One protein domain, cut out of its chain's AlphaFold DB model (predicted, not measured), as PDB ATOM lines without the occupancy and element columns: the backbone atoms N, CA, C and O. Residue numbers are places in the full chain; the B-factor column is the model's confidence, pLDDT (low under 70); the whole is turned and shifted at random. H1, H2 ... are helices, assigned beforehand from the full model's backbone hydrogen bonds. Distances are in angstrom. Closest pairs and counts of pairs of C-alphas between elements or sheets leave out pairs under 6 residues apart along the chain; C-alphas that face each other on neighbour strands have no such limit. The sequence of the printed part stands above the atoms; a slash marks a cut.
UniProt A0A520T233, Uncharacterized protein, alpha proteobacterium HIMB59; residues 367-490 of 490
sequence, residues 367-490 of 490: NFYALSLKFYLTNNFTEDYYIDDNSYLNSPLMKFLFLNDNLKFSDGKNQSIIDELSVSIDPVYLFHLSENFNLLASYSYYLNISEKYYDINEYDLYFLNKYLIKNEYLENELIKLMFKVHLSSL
ATOM      1  N   ASN A 367      46.322  15.269  18.938       84.88
ATOM      2  CA  ASN A 367      45.613  14.182  18.262       84.88
ATOM      3  C   ASN A 367      44.188  14.620  17.907       84.88
ATOM      4  O   ASN A 367      43.236  14.404  18.661       84.88
ATOM      5  N   PHE A 368      44.042  15.179  16.707       82.81
ATOM      6  CA  PHE A 368      42.772  15.719  16.230       82.81
ATOM      7  C   PHE A 368      41.648  14.684  16.137       82.81
ATOM      8  O   PHE A 368      40.502  15.031  16.415       82.81
ATOM      9  N   TYR A 369      41.934  13.414  15.831       85.62
ATOM     10  CA  TYR A 369      40.897  12.378  15.844       85.62
ATOM     11  C   TYR A 369      40.363  12.142  17.265       85.62
ATOM     12  O   TYR A 369      39.151  12.136  17.483       85.62
ATOM     13  N   ALA A 370      41.256  12.003  18.252       89.00
ATOM     14  CA  ALA A 370      40.866  11.788  19.647       89.00
ATOM     15  C   ALA A 370      40.115  13.003  20.210       89.00
ATOM     16  O   ALA A 370      39.107  12.846  20.902       89.00
ATOM     17  N   LEU A 371      40.577  14.212  19.884       87.31
ATOM     18  CA  LEU A 371      39.943  15.459  20.299       87.31
ATOM     19  C   LEU A 371      38.541  15.616  19.688       87.31
ATOM     20  O   LEU A 371      37.588  15.898  20.415       87.31
ATOM     21  N   SER A 372      38.392  15.355  18.385       85.50
ATOM     22  CA  SER A 372      37.092  15.416  17.695       85.50
ATOM     23  C   SER A 372      36.083  14.453  18.310       85.50
ATOM     24  O   SER A 372      34.956  14.838  18.616       85.50
ATOM     25  N   LEU A 373      36.498  13.198  18.525       89.44
ATOM     26  CA  LEU A 373      35.650  12.184  19.144       89.44
ATOM     27  C   LEU A 373      35.267  12.574  20.565       89.44
ATOM     28  O   LEU A 373      34.119  12.393  20.955       89.44
ATOM     29  N   LYS A 374      36.190  13.148  21.343       90.88
ATOM     30  CA  LYS A 374      35.862  13.669  22.669       90.88
ATOM     31  C   LYS A 374      34.761  14.728  22.596       90.88
ATOM     32  O   LYS A 374      33.804  14.647  23.367       90.88
ATOM     33  N   PHE A 375      34.875  15.719  21.713       87.62
ATOM     34  CA  PHE A 375      33.856  16.769  21.593       87.62
ATOM     35  C   PHE A 375      32.504  16.213  21.174       87.62
ATOM     36  O   PHE A 375      31.487  16.574  21.766       87.62
ATOM     37  N   TYR A 376      32.510  15.273  20.238       88.00
ATOM     38  CA  TYR A 376      31.322  14.541  19.830       88.00
ATOM     39  C   TYR A 376      30.674  13.786  21.000       88.00
ATOM     40  O   TYR A 376      29.499  13.980  21.295       88.00
ATOM     41  N   LEU A 377      31.457  13.002  21.744       88.75
ATOM     42  CA  LEU A 377      30.976  12.187  22.863       88.75
ATOM     43  C   LEU A 377      30.511  13.008  24.077       88.75
ATOM     44  O   LEU A 377      29.725  12.515  24.887       88.75
ATOM     45  N   THR A 378      31.028  14.226  24.254       87.00
ATOM     46  CA  THR A 378      30.718  15.090  25.408       87.00
ATOM     47  C   THR A 378      29.702  16.183  25.097       87.00
ATOM     48  O   THR A 378      29.272  16.874  26.021       87.00
ATOM     49  N   ASN A 379      29.302  16.348  23.830       80.69
ATOM     50  CA  ASN A 379      28.502  17.484  23.358       80.69
ATOM     51  C   ASN A 379      29.081  18.843  23.807       80.69
ATOM     52  O   ASN A 379      28.334  19.781  24.096       80.69
ATOM     53  N   ASN A 380      30.410  18.937  23.932       70.75
ATOM     54  CA  ASN A 380      31.090  20.115  24.456       70.75
ATOM     55  C   ASN A 380      31.831  20.846  23.331       70.75
ATOM     56  O   ASN A 380      32.932  20.462  22.954       70.75
ATOM     57  N   PHE A 381      31.204  21.898  22.805       66.81
ATOM     58  CA  PHE A 381      31.618  22.634  21.599       66.81
ATOM     59  C   PHE A 381      32.291  23.980  21.919       66.81
ATOM     60  O   PHE A 381      32.223  24.928  21.141       66.81
ATOM     61  N   THR A 382      32.837  24.133  23.126       53.62
ATOM     62  CA  THR A 382      33.089  25.462  23.712       53.62
ATOM     63  C   THR A 382      34.319  26.195  23.180       53.62
ATOM     64  O   THR A 382      34.494  27.366  23.512       53.62
ATOM     65  N   GLU A 383      35.166  25.552  22.378       60.69
ATOM     66  CA  GLU A 383      36.419  26.135  21.897       60.69
ATOM     67  C   GLU A 383      36.595  25.880  20.397       60.69
ATOM     68  O   GLU A 383      36.521  24.746  19.930       60.69
ATOM     69  N   ASP A 384      36.843  26.952  19.640       63.12
ATOM     70  CA  ASP A 384      37.198  26.867  18.226       63.12
ATOM     71  C   ASP A 384      38.621  26.296  18.100       63.12
ATOM     72  O   ASP A 384      39.603  27.032  18.218       63.12
ATOM     73  N   TYR A 385      38.736  24.987  17.869       69.00
ATOM     74  CA  TYR A 385      40.001  24.333  17.524       69.00
ATOM     75  C   TYR A 385      40.191  24.328  16.010       69.00
ATOM     76  O   TYR A 385      39.295  23.914  15.274       69.00
ATOM     77  N   TYR A 386      41.362  24.781  15.565       72.31
ATOM     78  CA  TYR A 386      41.714  24.902  14.153       72.31
ATOM     79  C   TYR A 386      42.755  23.850  13.760       72.31
ATOM     80  O   TYR A 386      43.803  23.748  14.399       72.31
ATOM     81  N   ILE A 387      42.452  23.068  12.723       71.44
ATOM     82  CA  ILE A 387      43.358  22.076  12.132       71.44
ATOM     83  C   ILE A 387      44.052  22.679  10.903       71.44
ATOM     84  O   ILE A 387      43.376  23.143   9.982       71.44
ATOM     85  N   ASP A 388      45.387  22.615  10.871       70.94
ATOM     86  CA  ASP A 388      46.221  23.106   9.758       70.94
ATOM     87  C   ASP A 388      46.524  22.034   8.684       70.94
ATOM     88  O   ASP A 388      46.970  22.364   7.584       70.94
ATOM     89  N   ASP A 389      46.317  20.745   8.982       76.81
ATOM     90  CA  ASP A 389      46.591  19.643   8.052       76.81
ATOM     91  C   ASP A 389      45.332  19.233   7.269       76.81
ATOM     92  O   ASP A 389      44.345  18.751   7.823       76.81
ATOM     93  N   ASN A 390      45.385  19.384   5.945       74.19
ATOM     94  CA  ASN A 390      44.293  19.003   5.053       74.19
ATOM     95  C   ASN A 390      44.175  17.482   4.855       74.19
ATOM     96  O   ASN A 390      43.164  17.032   4.319       74.19
ATOM     97  N   SER A 391      45.157  16.676   5.280       77.50
ATOM     98  CA  SER A 391      45.096  15.211   5.178       77.50
ATOM     99  C   SER A 391      43.907  14.619   5.947       77.50
ATOM    100  O   SER A 391      43.308  13.642   5.498       77.50
ATOM    101  N   TYR A 392      43.469  15.279   7.026       76.62
ATOM    102  CA  TYR A 392      42.280  14.902   7.794       76.62
ATOM    103  C   TYR A 392      40.985  14.944   6.969       76.62
ATOM    104  O   TYR A 392      40.066  14.186   7.267       76.62
ATOM    105  N   LEU A 393      40.910  15.751   5.903       74.56
ATOM    106  CA  LEU A 393      39.748  15.802   5.006       74.56
ATOM    107  C   LEU A 393      39.598  14.551   4.135       74.56
ATOM    108  O   LEU A 393      38.541  14.370   3.541       74.56
ATOM    109  N   ASN A 394      40.600  13.671   4.066       79.06
ATOM    110  CA  ASN A 394      40.459  12.401   3.350       79.06
ATOM    111  C   ASN A 394      39.538  11.423   4.087       79.06
ATOM    112  O   ASN A 394      39.004  10.507   3.470       79.06
ATOM    113  N   SER A 395      39.328  11.616   5.393       84.25
ATOM    114  CA  SER A 395      38.487  10.726   6.180       84.25
ATOM    115  C   SER A 395      37.035  11.214   6.239       84.25
ATOM    116  O   SER A 395      36.790  12.311   6.759       84.25
ATOM    117  N   PRO A 396      36.048  10.387   5.836       87.69
ATOM    118  CA  PRO A 396      34.635  10.737   5.978       87.69
ATOM    119  C   PRO A 396      34.229  11.011   7.432       87.69
ATOM    120  O   PRO A 396      33.409  11.889   7.685       87.69
ATOM    121  N   LEU A 397      34.852  10.333   8.406       89.06
ATOM    122  CA  LEU A 397      34.630  10.588   9.832       89.06
ATOM    123  C   LEU A 397      35.002  12.025  10.220       89.06
ATOM    124  O   LEU A 397      34.231  12.704  10.893       89.06
ATOM    125  N   MET A 398      36.161  12.516   9.781       85.19
ATOM    126  CA  MET A 398      36.603  13.877  10.107       85.19
ATOM    127  C   MET A 398      35.753  14.931   9.416       85.19
ATOM    128  O   MET A 398      35.392  15.925  10.042       85.19
ATOM    129  N   LYS A 399      35.382  14.697   8.153       85.94
ATOM    130  CA  LYS A 399      34.420  15.550   7.446       85.94
ATOM    131  C   LYS A 399      33.068  15.583   8.174       85.94
ATOM    132  O   LYS A 399      32.506  16.657   8.357       85.94
ATOM    133  N   PHE A 400      32.571  14.441   8.655       87.50
ATOM    134  CA  PHE A 400      31.345  14.362   9.457       87.50
ATOM    135  C   PHE A 400      31.466  15.142  10.776       87.50
ATOM    136  O   PHE A 400      30.573  15.922  11.108       87.50
ATOM    137  N   LEU A 401      32.563  14.982  11.519       85.06
ATOM    138  CA  LEU A 401      32.791  15.709  12.774       85.06
ATOM    139  C   LEU A 401      32.905  17.223  12.526       85.06
ATOM    140  O   LEU A 401      32.380  18.023  13.297       85.06
ATOM    141  N   PHE A 402      33.496  17.629  11.401       77.44
ATOM    142  CA  PHE A 402      33.494  19.022  10.960       77.44
ATOM    143  C   PHE A 402      32.076  19.539  10.661       77.44
ATOM    144  O   PHE A 402      31.705  20.610  11.133       77.44
ATOM    145  N   LEU A 403      31.249  18.771   9.938       76.06
ATOM    146  CA  LEU A 403      29.854  19.139   9.639       76.06
ATOM    147  C   LEU A 403      28.974  19.292  10.892       76.06
ATOM    148  O   LEU A 403      27.957  19.979  10.832       76.06
ATOM    149  N   ASN A 404      29.341  18.657  12.008       77.44
ATOM    150  CA  ASN A 404      28.639  18.769  13.291       77.44
ATOM    151  C   ASN A 404      29.243  19.838  14.219       77.44
ATOM    152  O   ASN A 404      28.984  19.819  15.422       77.44
ATOM    153  N   ASP A 405      30.047  20.758  13.676       73.62
ATOM    154  CA  ASP A 405      30.713  21.836  14.414       73.62
ATOM    155  C   ASP A 405      31.628  21.330  15.555       73.62
ATOM    156  O   ASP A 405      31.875  22.048  16.525       73.62
ATOM    157  N   ASN A 406      32.161  20.100  15.464       74.69
ATOM    158  CA  ASN A 406      33.080  19.567  16.479       74.69
ATOM    159  C   ASN A 406      34.503  20.141  16.360       74.69
ATOM    160  O   ASN A 406      35.185  20.218  17.375       74.69
ATOM    161  N   LEU A 407      34.959  20.528  15.161       72.38
ATOM    162  CA  LEU A 407      36.262  21.165  14.892       72.38
ATOM    163  C   LEU A 407      36.159  22.157  13.720       72.38
ATOM    164  O   LEU A 407      35.233  22.067  12.916       72.38
ATOM    165  N   LYS A 408      37.129  23.074  13.587       71.75
ATOM    166  CA  LYS A 408      37.267  24.020  12.461       71.75
ATOM    167  C   LYS A 408      38.614  23.832  11.733       71.75
ATOM    168  O   LYS A 408      39.556  23.293  12.297       71.75
ATOM    169  N   PHE A 409      38.728  24.286  10.481       66.88
ATOM    170  CA  PHE A 409      39.989  24.302   9.708       66.88
ATOM    171  C   PHE A 409      40.501  25.740   9.539       66.88
ATOM    172  O   PHE A 409      39.699  26.658   9.349       66.88
ATOM    173  N   SER A 410      41.816  25.949   9.644       62.38
ATOM    174  CA  SER A 410      42.449  27.284   9.719       62.38
ATOM    175  C   SER A 410      42.646  27.972   8.368       62.38
ATOM    176  O   SER A 410      42.643  29.200   8.320       62.38
ATOM    177  N   ASP A 411      42.755  27.220   7.271       56.81
ATOM    178  CA  ASP A 411      42.855  27.762   5.912       56.81
ATOM    179  C   ASP A 411      41.611  27.352   5.097       56.81
ATOM    180  O   ASP A 411      41.232  26.191   5.044       56.81
ATOM    181  N   GLY A 412      40.884  28.235   4.412       49.88
ATOM    182  CA  GLY A 412      41.317  29.502   3.831       49.88
ATOM    183  C   GLY A 412      41.434  29.445   2.306       49.88
ATOM    184  O   GLY A 412      41.838  30.429   1.702       49.88
ATOM    185  N   LYS A 413      41.051  28.347   1.644       38.28
ATOM    186  CA  LYS A 413      40.645  28.350   0.231       38.28
ATOM    187  C   LYS A 413      39.528  27.342   0.051       38.28
ATOM    188  O   LYS A 413      39.721  26.169   0.333       38.28
ATOM    189  N   ASN A 414      38.407  27.814  -0.491       41.91
ATOM    190  CA  ASN A 414      37.427  26.988  -1.178       41.91
ATOM    191  C   ASN A 414      38.155  26.175  -2.265       41.91
ATOM    192  O   ASN A 414      38.167  26.562  -3.434       41.91
ATOM    193  N   GLN A 415      38.772  25.050  -1.911       43.62
ATOM    194  CA  GLN A 415      38.634  23.901  -2.779       43.62
ATOM    195  C   GLN A 415      37.148  23.635  -2.721       43.62
ATOM    196  O   GLN A 415      36.607  23.272  -1.682       43.62
ATOM    197  N   SER A 416      36.463  24.029  -3.787       43.50
ATOM    198  CA  SER A 416      35.091  23.635  -3.997       43.50
ATOM    199  C   SER A 416      35.068  22.128  -3.780       43.50
ATOM    200  O   SER A 416      35.636  21.400  -4.596       43.50
ATOM    201  N   ILE A 417      34.514  21.693  -2.646       48.09
ATOM    202  CA  ILE A 417      34.160  20.303  -2.394       48.09
ATOM    203  C   ILE A 417      33.045  20.041  -3.407       48.09
ATOM    204  O   ILE A 417      31.865  20.211  -3.124       48.09
ATOM    205  N   ILE A 418      33.435  19.829  -4.664       47.75
ATOM    206  CA  ILE A 418      32.562  19.331  -5.718       47.75
ATOM    207  C   ILE A 418      32.759  17.839  -5.657       47.75
ATOM    208  O   ILE A 418      33.435  17.234  -6.480       47.75
ATOM    209  N   ASP A 419      32.186  17.293  -4.611       50.03
ATOM    210  CA  ASP A 419      31.812  15.913  -4.591       50.03
ATOM    211  C   ASP A 419      30.322  15.965  -4.951       50.03
ATOM    212  O   ASP A 419      29.477  16.296  -4.122       50.03
ATOM    213  N   GLU A 420      29.987  15.739  -6.230       51.25
ATOM    214  CA  GLU A 420      28.631  15.314  -6.608       51.25
ATOM    215  C   GLU A 420      28.419  13.917  -6.006       51.25
ATOM    216  O   GLU A 420      28.384  12.910  -6.707       51.25
ATOM    217  N   LEU A 421      28.373  13.832  -4.680       58.78
ATOM    218  CA  LEU A 421      28.172  12.584  -3.975       58.78
ATOM    219  C   LEU A 421      26.678  12.428  -3.748       58.78
ATOM    220  O   LEU A 421      26.026  13.197  -3.041       58.78
ATOM    221  N   SER A 422      26.129  11.413  -4.403       69.25
ATOM    222  CA  SER A 422      24.827  10.877  -4.053       69.25
ATOM    223  C   SER A 422      24.890  10.377  -2.613       69.25
ATOM    224  O   SER A 422      25.697   9.503  -2.304       69.25
ATOM    225  N   VAL A 423      24.033  10.921  -1.750       79.06
ATOM    226  CA  VAL A 423      23.742  10.335  -0.436       79.06
ATOM    227  C   VAL A 423      23.251   8.908  -0.690       79.06
ATOM    228  O   VAL A 423      22.282   8.715  -1.430       79.06
ATOM    229  N   SER A 424      23.970   7.918  -0.163       82.31
ATOM    230  CA  SER A 424      23.665   6.497  -0.378       82.31
ATOM    231  C   SER A 424      22.480   6.049   0.481       82.31
ATOM    232  O   SER A 424      21.731   5.137   0.126       82.31
ATOM    233  N   ILE A 425      22.286   6.743   1.597       84.38
ATOM    234  CA  ILE A 425      21.238   6.518   2.581       84.38
ATOM    235  C   ILE A 425      19.967   7.273   2.190       84.38
ATOM    236  O   ILE A 425      20.017   8.411   1.735       84.38
ATOM    237  N   ASP A 426      18.801   6.663   2.413       87.94
ATOM    238  CA  ASP A 426      17.509   7.321   2.198       87.94
ATOM    239  C   ASP A 426      17.105   8.103   3.464       87.94
ATOM    240  O   ASP A 426      16.662   7.499   4.452       87.94
ATOM    241  N   PRO A 427      17.220   9.447   3.469       85.62
ATOM    242  CA  PRO A 427      16.913  10.246   4.646       85.62
ATOM    243  C   PRO A 427      15.414  10.276   4.963       85.62
ATOM    244  O   PRO A 427      15.049  10.479   6.119       85.62
ATOM    245  N   VAL A 428      14.535  10.078   3.971       87.00
ATOM    246  CA  VAL A 428      13.078  10.051   4.176       87.00
ATOM    247  C   VAL A 428      12.694   8.760   4.881       87.00
ATOM    248  O   VAL A 428      11.952   8.785   5.865       87.00
ATOM    249  N   TYR A 429      13.240   7.634   4.425       88.31
ATOM    250  CA  TYR A 429      13.029   6.350   5.081       88.31
ATOM    251  C   TYR A 429      13.586   6.340   6.512       88.31
ATOM    252  O   TYR A 429      12.868   5.969   7.442       88.31
ATOM    253  N   LEU A 430      14.816   6.828   6.714       85.50
ATOM    254  CA  LEU A 430      15.413   6.963   8.048       85.50
ATOM    255  C   LEU A 430      14.587   7.843   8.985       85.50
ATOM    256  O   LEU A 430      14.370   7.484  10.144       85.50
ATOM    257  N   PHE A 431      14.107   8.985   8.489       85.38
ATOM    258  CA  PHE A 431      13.238   9.869   9.255       85.38
ATOM    259  C   PHE A 431      11.995   9.117   9.745       85.38
ATOM    260  O   PHE A 431      11.707   9.115  10.943       85.38
ATOM    261  N   HIS A 432      11.321   8.393   8.848       85.75
ATOM    262  CA  HIS A 432      10.159   7.581   9.202       85.75
ATOM    263  C   HIS A 432      10.474   6.466  10.206       85.75
ATOM    264  O   HIS A 432       9.648   6.205  11.082       85.75
ATOM    265  N   LEU A 433      11.635   5.811  10.117       85.88
ATOM    266  CA  LEU A 433      12.054   4.820  11.114       85.88
ATOM    267  C   LEU A 433      12.217   5.454  12.500       85.88
ATOM    268  O   LEU A 433      11.696   4.922  13.483       85.88
ATOM    269  N   SER A 434      12.878   6.614  12.559       80.50
ATOM    270  CA  SER A 434      13.153   7.321  13.813       80.50
ATOM    271  C   SER A 434      11.892   7.843  14.507       80.50
ATOM    272  O   SER A 434      11.780   7.731  15.726       80.50
ATOM    273  N   GLU A 435      10.908   8.354  13.757       80.69
ATOM    274  CA  GLU A 435       9.652   8.855  14.336       80.69
ATOM    275  C   GLU A 435       8.751   7.736  14.869       80.69
ATOM    276  O   GLU A 435       7.996   7.945  15.819       80.69
ATOM    277  N   ASN A 436       8.828   6.541  14.277       76.94
ATOM    278  CA  ASN A 436       7.964   5.416  14.634       76.94
ATOM    279  C   ASN A 436       8.560   4.491  15.710       76.94
ATOM    280  O   ASN A 436       7.951   3.463  16.007       76.94
ATOM    281  N   PHE A 437       9.730   4.819  16.279       68.06
ATOM    282  CA  PHE A 437      10.435   4.034  17.309       68.06
ATOM    283  C   PHE A 437      10.538   2.528  17.000       68.06
ATOM    284  O   PHE A 437      10.547   1.690  17.903       68.06
ATOM    285  N   ASN A 438      10.621   2.154  15.721       83.38
ATOM    286  CA  ASN A 438      10.730   0.751  15.340       83.38
ATOM    287  C   ASN A 438      12.189   0.298  15.474       83.38
ATOM    288  O   ASN A 438      12.971   0.399  14.526       83.38
ATOM    289  N   LEU A 439      12.547  -0.162  16.674       83.69
ATOM    290  CA  LEU A 439      13.895  -0.595  17.038       83.69
ATOM    291  C   LEU A 439      14.432  -1.680  16.089       83.69
ATOM    292  O   LEU A 439      15.517  -1.511  15.542       83.69
ATOM    293  N   LEU A 440      13.653  -2.738  15.837       86.38
ATOM    294  CA  LEU A 440      14.067  -3.849  14.970       86.38
ATOM    295  C   LEU A 440      14.309  -3.384  13.533       86.38
ATOM    296  O   LEU A 440      15.358  -3.668  12.968       86.38
ATOM    297  N   ALA A 441      13.384  -2.611  12.955       87.00
ATOM    298  CA  ALA A 441      13.561  -2.104  11.594       87.00
ATOM    299  C   ALA A 441      14.740  -1.125  11.486       87.00
ATOM    300  O   ALA A 441      15.458  -1.140  10.489       87.00
ATOM    301  N   SER A 442      14.968  -0.307  12.518       88.19
ATOM    302  CA  SER A 442      16.124   0.596  12.590       88.19
ATOM    303  C   SER A 442      17.439  -0.176  12.648       88.19
ATOM    304  O   SER A 442      18.403   0.197  11.984       88.19
ATOM    305  N   TYR A 443      17.467  -1.272  13.405       87.00
ATOM    306  CA  TYR A 443      18.636  -2.131  13.520       87.00
ATOM    307  C   TYR A 443      18.917  -2.906  12.232       87.00
ATOM    308  O   TYR A 443      20.040  -2.862  11.738       87.00
ATOM    309  N   SER A 444      17.903  -3.526  11.621       86.81
ATOM    310  CA  SER A 444      18.050  -4.172  10.309       86.81
ATOM    311  C   SER A 444      18.523  -3.178   9.246       86.81
ATOM    312  O   SER A 444      19.380  -3.505   8.428       86.81
ATOM    313  N   TYR A 445      18.011  -1.941   9.268       87.81
ATOM    314  CA  TYR A 445      18.487  -0.889   8.372       87.81
ATOM    315  C   TYR A 445      19.963  -0.562   8.606       87.81
ATOM    316  O   TYR A 445      20.730  -0.517   7.647       87.81
ATOM    317  N   TYR A 446      20.370  -0.376   9.867       87.25
ATOM    318  CA  TYR A 446      21.770  -0.162  10.227       87.25
ATOM    319  C   TYR A 446      22.669  -1.286   9.696       87.25
ATOM    320  O   TYR A 446      23.639  -0.982   9.008       87.25
ATOM    321  N   LEU A 447      22.325  -2.556   9.939       86.25
ATOM    322  CA  LEU A 447      23.127  -3.703   9.493       86.25
ATOM    323  C   LEU A 447      23.302  -3.748   7.973       86.25
ATOM    324  O   LEU A 447      24.398  -3.999   7.470       86.25
ATOM    325  N   ASN A 448      22.227  -3.456   7.243       86.00
ATOM    326  CA  ASN A 448      22.235  -3.398   5.783       86.00
ATOM    327  C   ASN A 448      23.105  -2.265   5.236       86.00
ATOM    328  O   ASN A 448      23.736  -2.419   4.193       86.00
ATOM    329  N   ILE A 449      23.165  -1.132   5.934       86.31
ATOM    330  CA  ILE A 449      24.037  -0.021   5.552       86.31
ATOM    331  C   ILE A 449      25.491  -0.289   5.942       86.31
ATOM    332  O   ILE A 449      26.387  -0.038   5.137       86.31
ATOM    333  N   SER A 450      25.754  -0.842   7.127       84.94
ATOM    334  CA  SER A 450      27.119  -1.109   7.594       84.94
ATOM    335  C   SER A 450      27.853  -2.165   6.762       84.94
ATOM    336  O   SER A 450      29.076  -2.280   6.845       84.94
ATOM    337  N   GLU A 451      27.145  -2.933   5.932       83.44
ATOM    338  CA  GLU A 451      27.740  -3.875   4.972       83.44
ATOM    339  C   GLU A 451      28.461  -3.123   3.849       83.44
ATOM    340  O   GLU A 451      29.539  -3.511   3.406       83.44
ATOM    341  N   LYS A 452      27.905  -1.974   3.462       85.69
ATOM    342  CA  LYS A 452      28.391  -1.106   2.386       85.69
ATOM    343  C   LYS A 452      29.172   0.080   2.936       85.69
ATOM    344  O   LYS A 452      29.153   1.166   2.372       85.69
ATOM    345  N   TYR A 453      29.848  -0.117   4.066       85.94
ATOM    346  CA  TYR A 453      30.556   0.945   4.778       85.94
ATOM    347  C   TYR A 453      31.597   1.680   3.920       85.94
ATOM    348  O   TYR A 453      31.844   2.856   4.146       85.94
ATOM    349  N   TYR A 454      32.178   1.017   2.918       86.25
ATOM    350  CA  TYR A 454      33.120   1.626   1.978       86.25
ATOM    351  C   TYR A 454      32.466   2.668   1.045       86.25
ATOM    352  O   TYR A 454      33.174   3.513   0.502       86.25
ATOM    353  N   ASP A 455      31.137   2.639   0.888       86.75
ATOM    354  CA  ASP A 455      30.355   3.617   0.116       86.75
ATOM    355  C   ASP A 455      29.799   4.759   0.995       86.75
ATOM    356  O   ASP A 455      29.228   5.720   0.476       86.75
ATOM    357  N   ILE A 456      29.946   4.668   2.324       89.69
ATOM    358  CA  ILE A 456      29.406   5.651   3.272       89.69
ATOM    359  C   ILE A 456      30.298   6.889   3.308       89.69
ATOM    360  O   ILE A 456      31.481   6.828   3.649       89.69
ATOM    361  N   ASN A 457      29.692   8.044   3.042       89.19
ATOM    362  CA  ASN A 457      30.344   9.346   3.162       89.19
ATOM    363  C   ASN A 457      29.923  10.106   4.438       89.19
ATOM    364  O   ASN A 457      29.160   9.630   5.280       89.19
ATOM    365  N   GLU A 458      30.421  11.329   4.595       88.88
ATOM    366  CA  GLU A 458      30.134  12.192   5.740       88.88
ATOM    367  C   GLU A 458      28.653  12.573   5.898       88.88
ATOM    368  O   GLU A 458      28.175  12.738   7.024       88.88
ATOM    369  N   TYR A 459      27.911  12.703   4.793       88.50
ATOM    370  CA  TYR A 459      26.482  13.024   4.814       88.50
ATOM    371  C   TYR A 459      25.662  11.816   5.245       88.50
ATOM    372  O   TYR A 459      24.724  11.958   6.030       88.50
ATOM    373  N   ASP A 460      26.044  10.628   4.785       90.56
ATOM    374  CA  ASP A 460      25.454   9.368   5.224       90.56
ATOM    375  C   ASP A 460      25.625   9.197   6.746       90.56
ATOM    376  O   ASP A 460      24.642   8.986   7.465       90.56
ATOM    377  N   LEU A 461      26.841   9.416   7.268       91.00
ATOM    378  CA  LEU A 461      27.103   9.435   8.715       91.00
ATOM    379  C   LEU A 461      26.259  10.493   9.442       91.00
ATOM    380  O   LEU A 461      25.728  10.219  10.520       91.00
ATOM    381  N   TYR A 462      26.086  11.683   8.858       89.19
ATOM    382  CA  TYR A 462      25.238  12.737   9.418       89.19
ATOM    383  C   TYR A 462      23.777  12.307   9.555       89.19
ATOM    384  O   TYR A 462      23.179  12.499  10.619       89.19
ATOM    385  N   PHE A 463      23.198  11.698   8.521       89.06
ATOM    386  CA  PHE A 463      21.812  11.233   8.565       89.06
ATOM    387  C   PHE A 463      21.617  10.076   9.545       89.06
ATOM    388  O   PHE A 463      20.671  10.116  10.337       89.06
ATOM    389  N   LEU A 464      22.520   9.093   9.552       90.06
ATOM    390  CA  LEU A 464      22.491   7.996  10.523       90.06
ATOM    391  C   LEU A 464      22.587   8.517  11.951       90.06
ATOM    392  O   LEU A 464      21.745   8.185  12.783       90.06
ATOM    393  N   ASN A 465      23.564   9.382  12.225       88.56
ATOM    394  CA  ASN A 465      23.735   9.984  13.539       88.56
ATOM    395  C   ASN A 465      22.461  10.719  13.970       88.56
ATOM    396  O   ASN A 465      21.899  10.457  15.027       88.56
ATOM    397  N   LYS A 466      21.936  11.600  13.116       86.75
ATOM    398  CA  LYS A 466      20.776  12.434  13.441       86.75
ATOM    399  C   LYS A 466      19.519  11.634  13.783       86.75
ATOM    400  O   LYS A 466      18.763  12.058  14.661       86.75
ATOM    401  N   TYR A 467      19.276  10.529  13.078       86.19
ATOM    402  CA  TYR A 467      18.018   9.787  13.170       86.19
ATOM    403  C   TYR A 467      18.099   8.518  14.016       86.19
ATOM    404  O   TYR A 467      17.093   8.147  14.617       86.19
ATOM    405  N   LEU A 468      19.266   7.880  14.122       84.75
ATOM    406  CA  LEU A 468      19.410   6.594  14.808       84.75
ATOM    407  C   LEU A 468      20.180   6.668  16.133       84.75
ATOM    408  O   LEU A 468      19.953   5.810  16.981       84.75
ATOM    409  N   ILE A 469      21.023   7.684  16.386       80.81
ATOM    410  CA  ILE A 469      21.910   7.660  17.572       80.81
ATOM    411  C   ILE A 469      21.193   7.727  18.915       80.81
ATOM    412  O   ILE A 469      21.710   7.270  19.926       80.81
ATOM    413  N   LYS A 470      19.980   8.282  18.949       76.56
ATOM    414  CA  LYS A 470      19.201   8.375  20.192       76.56
ATOM    415  C   LYS A 470      18.716   7.015  20.697       76.56
ATOM    416  O   LYS A 470      18.121   6.948  21.768       76.56
ATOM    417  N   ASN A 471      18.913   5.962  19.914       78.44
ATOM    418  CA  ASN A 471      18.586   4.605  20.285       78.44
ATOM    419  C   ASN A 471      19.767   3.971  21.037       78.44
ATOM    420  O   ASN A 471      20.844   3.787  20.470       78.44
ATOM    421  N   GLU A 472      19.547   3.608  22.300       77.56
ATOM    422  CA  GLU A 472      20.579   3.071  23.202       77.56
ATOM    423  C   GLU A 472      21.226   1.761  22.714       77.56
ATOM    424  O   GLU A 472      22.354   1.450  23.097       77.56
ATOM    425  N   TYR A 473      20.542   1.009  21.843       79.12
ATOM    426  CA  TYR A 473      21.059  -0.223  21.236       79.12
ATOM    427  C   TYR A 473      21.881   0.038  19.969       79.12
ATOM    428  O   TYR A 473      22.583  -0.855  19.505       79.12
ATOM    429  N   LEU A 474      21.789   1.243  19.393       83.38
ATOM    430  CA  LEU A 474      22.478   1.621  18.156       83.38
ATOM    431  C   LEU A 474      23.614   2.622  18.370       83.38
ATOM    432  O   LEU A 474      24.429   2.782  17.472       83.38
ATOM    433  N   GLU A 475      23.705   3.292  19.521       85.31
ATOM    434  CA  GLU A 475      24.748   4.300  19.767       85.31
ATOM    435  C   GLU A 475      26.159   3.731  19.548       85.31
ATOM    436  O   GLU A 475      26.930   4.252  18.741       85.31
ATOM    437  N   ASN A 476      26.474   2.612  20.207       86.75
ATOM    438  CA  ASN A 476      27.772   1.947  20.072       86.75
ATOM    439  C   ASN A 476      28.003   1.405  18.656       86.75
ATOM    440  O   ASN A 476      29.109   1.500  18.127       86.75
ATOM    441  N   GLU A 477      26.953   0.883  18.032       86.31
ATOM    442  CA  GLU A 477      26.982   0.355  16.671       86.31
ATOM    443  C   GLU A 477      27.301   1.442  15.637       86.31
ATOM    444  O   GLU A 477      28.170   1.278  14.780       86.31
ATOM    445  N   LEU A 478      26.701   2.621  15.776       89.31
ATOM    446  CA  LEU A 478      27.010   3.768  14.925       89.31
ATOM    447  C   LEU A 478      28.440   4.275  15.135       89.31
ATOM    448  O   LEU A 478      29.088   4.664  14.164       89.31
ATOM    449  N   ILE A 479      28.966   4.235  16.365       90.88
ATOM    450  CA  ILE A 479      30.373   4.575  16.631       90.88
ATOM    451  C   ILE A 479      31.314   3.563  15.959       90.88
ATOM    452  O   ILE A 479      32.295   3.964  15.331       90.88
ATOM    453  N   LYS A 480      31.014   2.260  16.021       90.69
ATOM    454  CA  LYS A 480      31.794   1.238  15.301       90.69
ATOM    455  C   LYS A 480      31.750   1.458  13.794       90.69
ATOM    456  O   LYS A 480      32.787   1.362  13.144       90.69
ATOM    457  N   LEU A 481      30.595   1.819  13.239       91.44
ATOM    458  CA  LEU A 481      30.479   2.155  11.821       91.44
ATOM    459  C   LEU A 481      31.342   3.366  11.451       91.44
ATOM    460  O   LEU A 481      32.076   3.310  10.469       91.44
ATOM    461  N   MET A 482      31.330   4.422  12.268       92.31
ATOM    462  CA  MET A 482      32.218   5.579  12.099       92.31
ATOM    463  C   MET A 482      33.696   5.174  12.080       92.31
ATOM    464  O   MET A 482      34.458   5.650  11.237       92.31
ATOM    465  N   PHE A 483      34.103   4.274  12.978       93.88
ATOM    466  CA  PHE A 483      35.462   3.734  13.003       93.88
ATOM    467  C   PHE A 483      35.765   2.914  11.751       93.88
ATOM    468  O   PHE A 483      36.820   3.100  11.154       93.88
ATOM    469  N   LYS A 484      34.838   2.060  11.311       92.19
ATOM    470  CA  LYS A 484      34.996   1.231  10.111       92.19
ATOM    471  C   LYS A 484      35.218   2.091   8.864       92.19
ATOM    472  O   LYS A 484      36.193   1.881   8.150       92.19
ATOM    473  N   VAL A 485      34.374   3.108   8.672       92.75
ATOM    474  CA  VAL A 485      34.462   4.082   7.567       92.75
ATOM    475  C   VAL A 485      35.776   4.868   7.610       92.75
ATOM    476  O   VAL A 485      36.393   5.121   6.577       92.75
ATOM    477  N   HIS A 486      36.234   5.259   8.803       92.88
ATOM    478  CA  HIS A 486      37.530   5.916   8.956       92.88
ATOM    479  C   HIS A 486      38.686   4.991   8.561       92.88
ATOM    480  O   HIS A 486      39.515   5.360   7.730       92.88
ATOM    481  N   LEU A 487      38.735   3.790   9.134       93.62
ATOM    482  CA  LEU A 487      39.842   2.854   8.949       93.62
ATOM    483  C   LEU A 487      39.967   2.363   7.505       93.62
ATOM    484  O   LEU A 487      41.078   2.107   7.058       93.62
ATOM    485  N   SER A 488      38.865   2.283   6.757       90.31
ATOM    486  CA  SER A 488      38.885   1.929   5.334       90.31
ATOM    487  C   SER A 488      39.347   3.045   4.402       90.31
ATOM    488  O   SER A 488      39.522   2.805   3.213       90.31
ATOM    489  N   SER A 489      39.491   4.267   4.921       86.88
ATOM    490  CA  SER A 489      40.017   5.418   4.173       86.88
ATOM    491  C   SER A 489      41.529   5.625   4.350       86.88
ATOM    492  O   SER A 489      42.080   6.551   3.753       86.88
ATOM    493  N   LEU A 490      42.176   4.799   5.186       86.94
ATOM    494  CA  LEU A 490      43.629   4.770   5.401       86.94
ATOM    495  C   LEU A 490      44.336   4.059   4.245       86.94
ATOM    496  O   LEU A 490      45.415   4.557   3.847       86.94
TER     497      LEU A 490
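Overview. This is residues 367 to 490 of the 490 residues of an uncharacterized protein of alpha proteobacterium HIMB59 (UniProt A0A520T233). Two helical hairpins, H4 with H5 and H6 with H7, sit side by side, and H3 crosses near the first residues of H6 and the last of H7. H1 packs on H3, short H2 sits at H3's corner, and residues 412 to 420 stick out as a loop. The printed part has 124 residues with seven named helices, H1 to H7 along the chain, and no named strand: all helix. It is compact, with a radius of gyration of the C-alphas of 14.8 A and spans of 43 by 32 by 24 A.

Along the chain. From first to last C-alpha, H1, residues 368 to 378, measures 15.2 A and begins at (42.772, 15.719, 16.230). H2 is residues 390 to 394, 7.8 A, and H3 residues 396 to 403, 10.3 A. H4 is residues 427 to 435, 12.2 A; H5 residues 439 to 450, 16.3 A; H6 residues 458 to 468, 15.1 A. H7, residues 475 to 487, 18.6 A, ends at C-alpha 487, (39.842, 2.854, 8.949).

Arrangement. H1 touches the hub, H3, closest at the C-alphas of Ser 372 and Leu 401, 6.5 A. H2 and H3 only just touch, only at the corner, with 3 pairs of C-alphas within 8 A, the closest Leu 393 and Lys 399, 5.9 A. H3 touches H6, closest at C-alphas 400 and 458, 4.5 A. H5, H6 and H7 form an up-and-down bundle, each running against the one before. H4 touches H6, closest at C-alphas 434 and 467, 5.5 A. Every O i to N i+4 pair is within hydrogen-bond range in H1 and H3 to H7; H2 has 0 of 1, but 2 of 2 O i to N i+3.

Size, cuts and confidence. C-alphas 412 and 440, the two farthest apart, are 44.5 A apart. The printed part has no cut; the links H1 to H2 and H3 to H4 are long. Residues 381 to 385, 409 to 422 and 437 have pLDDT under 70.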